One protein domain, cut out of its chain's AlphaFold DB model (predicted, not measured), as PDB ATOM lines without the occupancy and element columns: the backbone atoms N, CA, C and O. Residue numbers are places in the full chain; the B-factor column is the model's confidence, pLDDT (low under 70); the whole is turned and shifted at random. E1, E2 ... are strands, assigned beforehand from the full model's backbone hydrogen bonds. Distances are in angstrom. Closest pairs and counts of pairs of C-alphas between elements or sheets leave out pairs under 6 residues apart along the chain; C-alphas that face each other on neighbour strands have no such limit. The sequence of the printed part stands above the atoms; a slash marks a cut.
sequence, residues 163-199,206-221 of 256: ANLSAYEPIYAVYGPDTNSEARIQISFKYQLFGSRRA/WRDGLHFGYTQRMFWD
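What this domain is: This is residues 163 to 199 and 206 to 221 of the 256 residues of the protein "Phospholipase A1" of Sphingobium sp (UniProt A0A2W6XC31). This is a long, narrow ribbon in which E3 and E4 run side by side, with the short strands E1 and E2 one after the other along E3's other edge. The printed part has 53 residues, no named helix and four strands, E1 E2 E3 E4, in one antiparallel branched sheet, all strand. It is extended, with a radius of gyration of the C-alphas of 15.7 A and spans of 51 by 14 by 12 A.

Where its parts are: Find C-alpha 165 at (-40.575, -30.268, 15.986), where E1, residues 165 to 167, begins. E2 is residues 172 to 175. E3, residues 183 to 192, runs 30.0 A; E4, residues 211 to 220, runs 29.4 A to C-alpha 220 at (-22.084, -18.358, 29.464).

How they stand to each other: Look along E3: E1 and E2 lie on one side, E4 on the other. E1 is antiparallel at 132 degrees, N 166 to O 190 2.9 A. E2 and E3 form a hairpin, N 174 to O 184 2.8 A. Between E3 and E4, N 187 to O 216 is 2.9 A; these three N and O pairs are within hydrogen-bond range.

The domain as a whole: Residues 200 to 205 are not printed; C-alphas 199 and 206 are 15.2 A apart. No link printed whole is long. Confidence is under 70 at residues 163, 176 to 182, 195 to 199 and 206 to 209.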
ATOM      1  N   ALA A 163     -40.172 -33.693  11.690       66.56
ATOM      2  CA  ALA A 163     -41.432 -33.145  11.202       66.56
ATOM      3  C   ALA A 163     -42.384 -32.690  12.330       66.56
ATOM      4  O   ALA A 163     -43.203 -31.796  12.108       66.56
ATOM      5  N   ASN A 164     -42.266 -33.236  13.540       75.56
ATOM      6  CA  ASN A 164     -43.121 -32.856  14.670       75.56
ATOM      7  C   ASN A 164     -42.509 -31.764  15.561       75.56
ATOM      8  O   ASN A 164     -43.165 -31.308  16.499       75.56
ATOM      9  N   LEU A 165     -41.284 -31.319  15.262       80.56
ATOM     10  CA  LEU A 165     -40.575 -30.268  15.986       80.56
ATOM     11  C   LEU A 165     -40.776 -28.909  15.301       80.56
ATOM     12  O   LEU A 165     -40.572 -28.764  14.099       80.56
ATOM     13  N   SER A 166     -41.149 -27.881  16.060       77.62
ATOM     14  CA  SER A 166     -41.256 -26.507  15.548       77.62
ATOM     15  C   SER A 166     -40.847 -25.481  16.601       77.62
ATOM     16  O   SER A 166     -40.812 -25.789  17.790       77.62
ATOM     17  N   ALA A 167     -40.517 -24.259  16.183       82.69
ATOM     18  CA  ALA A 167     -40.186 -23.184  17.117       82.69
ATOM     19  C   ALA A 167     -41.406 -22.822  17.987       82.69
ATOM     20  O   ALA A 167     -42.538 -22.762  17.492       82.69
ATOM     21  N   TYR A 168     -41.168 -22.602  19.282       75.69
ATOM     22  CA  TYR A 168     -42.194 -22.141  20.222       75.69
ATOM     23  C   TYR A 168     -42.059 -20.634  20.469       75.69
ATOM     24  O   TYR A 168     -42.972 -19.881  20.144       75.69
ATOM     25  N   GLU A 169     -40.887 -20.198  20.925       81.00
ATOM     26  CA  GLU A 169     -40.480 -18.792  21.049       81.00
ATOM     27  C   GLU A 169     -39.241 -18.494  20.183       81.00
ATOM     28  O   GLU A 169     -38.649 -19.424  19.623       81.00
ATOM     29  N   PRO A 170     -38.811 -17.219  20.063       72.62
ATOM     30  CA  PRO A 170     -37.567 -16.885  19.381       72.62
ATOM     31  C   PRO A 170     -36.379 -17.667  19.958       72.62
ATOM     32  O   PRO A 170     -36.074 -17.589  21.149       72.62
ATOM     33  N   ILE A 171     -35.702 -18.409  19.084       78.88
ATOM     34  CA  ILE A 171     -34.414 -19.040  19.364       78.88
ATOM     35  C   ILE A 171     -33.347 -18.018  18.991       78.88
ATOM     36  O   ILE A 171     -33.276 -17.602  17.833       78.88
ATOM     37  N   TYR A 172     -32.537 -17.590  19.953       81.50
ATOM     38  CA  TYR A 172     -31.507 -16.585  19.715       81.50
ATOM     39  C   TYR A 172     -30.232 -16.904  20.488       81.50
ATOM     40  O   TYR A 172     -30.264 -17.473  21.578       81.50
ATOM     41  N   ALA A 173     -29.106 -16.493  19.922       83.06
ATOM     42  CA  ALA A 173     -27.824 -16.444  20.598       83.06
ATOM     43  C   ALA A 173     -27.284 -15.020  20.456       83.06
ATOM     44  O   ALA A 173     -27.256 -14.477  19.354       83.06
ATOM     45  N   VAL A 174     -26.915 -14.400  21.573       81.19
ATOM     46  CA  VAL A 174     -26.360 -13.044  21.618       81.19
ATOM     47  C   VAL A 174     -25.042 -13.101  22.371       81.19
ATOM     48  O   VAL A 174     -24.998 -13.621  23.484       81.19
ATOM     49  N   TYR A 175     -23.993 -12.556  21.762       78.06
ATOM     50  CA  TYR A 175     -22.703 -12.303  22.397       78.06
ATOM     51  C   TYR A 175     -22.567 -10.799  22.649       78.06
ATOM     52  O   TYR A 175     -22.879 -10.002  21.761       78.06
ATOM     53  N   GLY A 176     -22.143 -10.417  23.850       69.00
ATOM     54  CA  GLY A 176     -22.054  -9.023  24.271       69.00
ATOM     55  C   GLY A 176     -20.893  -8.810  25.239       69.00
ATOM     56  O   GLY A 176     -21.049  -9.154  26.414       69.00
ATOM     57  N   PRO A 177     -19.759  -8.238  24.789       56.06
ATOM     58  CA  PRO A 177     -18.725  -7.789  25.714       56.06
ATOM     59  C   PRO A 177     -19.310  -6.677  26.601       56.06
ATOM     60  O   PRO A 177     -20.107  -5.875  26.115       56.06
ATOM     61  N   ASP A 178     -18.916  -6.638  27.879       54.41
ATOM     62  CA  ASP A 178     -19.346  -5.650  28.894       54.41
ATOM     63  C   ASP A 178     -20.670  -5.949  29.641       54.41
ATOM     64  O   ASP A 178     -21.300  -5.070  30.229       54.41
ATOM     65  N   THR A 179     -21.106  -7.214  29.673       53.06
ATOM     66  CA  THR A 179     -22.176  -7.679  30.582       53.06
ATOM     67  C   THR A 179     -21.673  -8.819  31.472       53.06
ATOM     68  O   THR A 179     -20.745  -9.518  31.088       53.06
ATOM     69  N   ASN A 180     -22.292  -9.056  32.641       54.91
ATOM     70  CA  ASN A 180     -21.930 -10.143  33.585       54.91
ATOM     71  C   ASN A 180     -22.037 -11.580  32.995       54.91
ATOM     72  O   ASN A 180     -21.988 -12.560  33.734       54.91
ATOM     73  N   SER A 181     -22.293 -11.731  31.692       58.16
ATOM     74  CA  SER A 181     -22.293 -12.994  30.950       58.16
ATOM     75  C   SER A 181     -22.020 -12.700  29.475       58.16
ATOM     76  O   SER A 181     -22.857 -12.091  28.809       58.16
ATOM     77  N   GLU A 182     -20.879 -13.142  28.954       66.69
ATOM     78  CA  GLU A 182     -20.440 -12.795  27.597       66.69
ATOM     79  C   GLU A 182     -21.335 -13.381  26.493       66.69
ATOM     80  O   GLU A 182     -21.484 -12.768  25.436       66.69
ATOM     81  N   ALA A 183     -21.986 -14.526  26.727       75.94
ATOM     82  CA  ALA A 183     -22.945 -15.105  25.791       75.94
ATOM     83  C   ALA A 183     -24.271 -15.501  26.450       75.94
ATOM     84  O   ALA A 183     -24.339 -16.013  27.568       75.94
ATOM     85  N   ARG A 184     -25.360 -15.290  25.710       80.44
ATOM     86  CA  ARG A 184     -26.731 -15.640  26.088       80.44
ATOM     87  C   ARG A 184     -27.358 -16.463  24.985       80.44
ATOM     88  O   ARG A 184     -27.451 -15.998  23.854       80.44
ATOM     89  N   ILE A 185     -27.829 -17.653  25.325       85.88
ATOM     90  CA  ILE A 185     -28.448 -18.578  24.376       85.88
ATOM     91  C   ILE A 185     -29.847 -18.911  24.880       85.88
ATOM     92  O   ILE A 185     -30.019 -19.326  26.024       85.88
ATOM     93  N   GLN A 186     -30.856 -18.737  24.034       87.69
ATOM     94  CA  GLN A 186     -32.214 -19.202  24.283       87.69
ATOM     95  C   GLN A 186     -32.591 -20.229  23.221       87.69
ATOM     96  O   GLN A 186     -32.602 -19.922  22.030       87.69
ATOM     97  N   ILE A 187     -32.924 -21.439  23.666       84.31
ATOM     98  CA  ILE A 187     -33.450 -22.512  22.823       84.31
ATOM     99  C   ILE A 187     -34.906 -22.720  23.214       84.31
ATOM    100  O   ILE A 187     -35.219 -22.850  24.395       84.31
ATOM    101  N   SER A 188     -35.801 -22.731  22.231       80.00
ATOM    102  CA  SER A 188     -37.228 -22.897  22.468       80.00
ATOM    103  C   SER A 188     -37.898 -23.670  21.343       80.00
ATOM    104  O   SER A 188     -37.832 -23.279  20.178       80.00
ATOM    105  N   PHE A 189     -38.563 -24.768  21.682       88.69
ATOM    106  CA  PHE A 189     -39.258 -25.606  20.716       88.69
ATOM    107  C   PHE A 189     -40.559 -26.162  21.281       88.69
ATOM    108  O   PHE A 189     -40.750 -26.281  22.490       88.69
ATOM    109  N   LYS A 190     -41.458 -26.540  20.377       88.44
ATOM    110  CA  LYS A 190     -42.632 -27.357  20.658       88.44
ATOM    111  C   LYS A 190     -42.572 -28.634  19.829       88.44
ATOM    112  O   LYS A 190     -42.203 -28.603  18.655       88.44
ATOM    113  N   TYR A 191     -42.949 -29.740  20.449       85.44
ATOM    114  CA  TYR A 191     -43.006 -31.060  19.847       85.44
ATOM    115  C   TYR A 191     -44.439 -31.587  19.897       85.44
ATOM    116  O   TYR A 191     -45.045 -31.642  20.967       85.44
ATOM    117  N   GLN A 192     -44.999 -31.957  18.749       81.56
ATOM    118  CA  GLN A 192     -46.333 -32.551  18.679       81.56
ATOM    119  C   GLN A 192     -46.265 -34.039  19.051       81.56
ATOM    120  O   GLN A 192     -45.630 -34.830  18.356       81.56
ATOM    121  N   LEU A 193     -46.915 -34.420  20.153       78.94
ATOM    122  CA  LEU A 193     -46.928 -35.801  20.649       78.94
ATOM    123  C   LEU A 193     -47.956 -36.666  19.907       78.94
ATOM    124  O   LEU A 193     -47.706 -37.843  19.667       78.94
ATOM    125  N   PHE A 194     -49.105 -36.085  19.546       70.62
ATOM    126  CA  PHE A 194     -50.210 -36.774  18.879       70.62
ATOM    127  C   PHE A 194     -50.923 -35.844  17.877       70.62
ATOM    128  O   PHE A 194     -50.995 -34.627  18.079       70.62
ATOM    129  N   GLY A 195     -51.460 -36.433  16.805       61.56
ATOM    130  CA  GLY A 195     -52.149 -35.746  15.707       61.56
ATOM    131  C   GLY A 195     -51.321 -35.710  14.417       61.56
ATOM    132  O   GLY A 195     -50.102 -35.565  14.448       61.56
ATOM    133  N   SER A 196     -51.979 -35.862  13.267       56.72
ATOM    134  CA  SER A 196     -51.371 -35.662  11.946       56.72
ATOM    135  C   SER A 196     -51.462 -34.185  11.552       56.72
ATOM    136  O   SER A 196     -52.441 -33.509  11.881       56.72
ATOM    137  N   ARG A 197     -50.460 -33.650  10.834       54.78
ATOM    138  CA  ARG A 197     -50.567 -32.319  10.213       54.78
ATOM    139  C   ARG A 197     -51.729 -32.347   9.213       54.78
ATOM    140  O   ARG A 197     -51.549 -32.744   8.072       54.78
ATOM    141  N   ARG A 198     -52.916 -31.944   9.670       53.84
ATOM    142  CA  ARG A 198     -54.125 -31.698   8.876       53.84
ATOM    143  C   ARG A 198     -54.427 -32.806   7.851       53.84
ATOM    144  O   ARG A 198     -54.430 -32.561   6.653       53.84
ATOM    145  N   ALA A 199     -54.743 -34.010   8.324       51.38
ATOM    146  CA  ALA A 199     -55.567 -34.913   7.523       51.38
ATOM    147  C   ALA A 199     -57.002 -34.360   7.536       51.38
ATOM    148  O   ALA A 199     -57.714 -34.423   8.539       51.38
ATOM    149  N   TRP A 206     -59.591 -35.089  21.305       63.62
ATOM    150  CA  TRP A 206     -58.886 -34.327  22.347       63.62
ATOM    151  C   TRP A 206     -57.366 -34.576  22.341       63.62
ATOM    152  O   TRP A 206     -56.608 -33.800  22.919       63.62
ATOM    153  N   ARG A 207     -56.914 -35.649  21.675       62.69
ATOM    154  CA  ARG A 207     -55.500 -36.013  21.518       62.69
ATOM    155  C   ARG A 207     -54.839 -35.344  20.312       62.69
ATOM    156  O   ARG A 207     -53.622 -35.225  20.317       62.69
ATOM    157  N   ASP A 208     -55.594 -34.842  19.331       60.50
ATOM    158  CA  ASP A 208     -55.066 -34.342  18.041       60.50
ATOM    159  C   ASP A 208     -54.378 -32.965  18.111       60.50
ATOM    160  O   ASP A 208     -54.156 -32.298  17.103       60.50
ATOM    161  N   GLY A 209     -54.001 -32.525  19.308       67.44
ATOM    162  CA  GLY A 209     -53.327 -31.251  19.531       67.44
ATOM    163  C   GLY A 209     -52.443 -31.241  20.768       67.44
ATOM    164  O   GLY A 209     -52.147 -30.162  21.283       67.44
ATOM    165  N   LEU A 210     -52.025 -32.407  21.273       80.12
ATOM    166  CA  LEU A 210     -51.142 -32.450  22.433       80.12
ATOM    167  C   LEU A 210     -49.716 -32.070  22.020       80.12
ATOM    168  O   LEU A 210     -49.059 -32.791  21.265       80.12
ATOM    169  N   HIS A 211     -49.240 -30.944  22.544       83.44
ATOM    170  CA  HIS A 211     -47.899 -30.432  22.294       83.44
ATOM    171  C   HIS A 211     -47.108 -30.371  23.596       83.44
ATOM    172  O   HIS A 211     -47.619 -29.931  24.625       83.44
ATOM    173  N   PHE A 212     -45.847 -30.769  23.526       86.75
ATOM    174  CA  PHE A 212     -44.857 -30.526  24.560       86.75
ATOM    175  C   PHE A 212     -44.055 -29.279  24.191       86.75
ATOM    176  O   PHE A 212     -43.471 -29.236  23.113       86.75
ATOM    177  N   GLY A 213     -44.046 -28.260  25.049       89.19
ATOM    178  CA  GLY A 213     -43.248 -27.047  24.866       89.19
ATOM    179  C   GLY A 213     -42.044 -27.037  25.802       89.19
ATOM    180  O   GLY A 213     -42.165 -27.418  26.964       89.19
ATOM    181  N   TYR A 214     -40.901 -26.575  25.307       88.25
ATOM    182  CA  TYR A 214     -39.679 -26.426  26.085       88.25
ATOM    183  C   TYR A 214     -38.975 -25.116  25.735       88.25
ATOM    184  O   TYR A 214     -38.684 -24.876  24.567       88.25
ATOM    185  N   THR A 215     -38.666 -24.300  26.747       88.31
ATOM    186  CA  THR A 215     -37.811 -23.111  26.625       88.31
ATOM    187  C   THR A 215     -36.689 -23.206  27.652       88.31
ATOM    188  O   THR A 215     -36.943 -23.324  28.850       88.31
ATOM    189  N   GLN A 216     -35.448 -23.097  27.190       90.19
ATOM    190  CA  GLN A 216     -34.257 -23.051  28.028       90.19
ATOM    191  C   GLN A 216     -33.444 -21.802  27.714       90.19
ATOM    192  O   GLN A 216     -33.187 -21.481  26.555       90.19
ATOM    193  N   ARG A 217     -33.014 -21.112  28.772       88.69
ATOM    194  CA  ARG A 217     -32.144 -19.935  28.701       88.69
ATOM    195  C   ARG A 217     -30.827 -20.263  29.387       88.69
ATOM    196  O   ARG A 217     -30.826 -20.733  30.520       88.69
ATOM    197  N   MET A 218     -29.730 -20.022  28.688       86.62
ATOM    198  CA  MET A 218     -28.369 -20.287  29.133       86.62
ATOM    199  C   MET A 218     -27.572 -18.986  29.106       86.62
ATOM    200  O   MET A 218     -27.730 -18.165  28.196       86.62
ATOM    201  N   PHE A 219     -26.715 -18.825  30.106       83.44
ATOM    202  CA  PHE A 219     -25.760 -17.733  30.223       83.44
ATOM    203  C   PHE A 219     -24.377 -18.359  30.311       83.44
ATOM    204  O   PHE A 219     -24.182 -19.290  31.091       83.44
ATOM    205  N   TRP A 220     -23.453 -17.879  29.491       76.88
ATOM    206  CA  TRP A 220     -22.084 -18.358  29.464       76.88
ATOM    207  C   TRP A 220     -21.144 -17.183  29.686       76.88
ATOM    208  O   TRP A 220     -21.246 -16.161  29.004       76.88
ATOM    209  N   ASP A 221     -20.254 -17.330  30.659       72.50
ATOM    210  CA  ASP A 221     -19.080 -16.486  30.796       72.50
ATOM    211  C   ASP A 221     -17.974 -17.054  29.896       72.50
ATOM    212  O   ASP A 221     -17.579 -18.212  30.046       72.50
TER     213      ASP A 221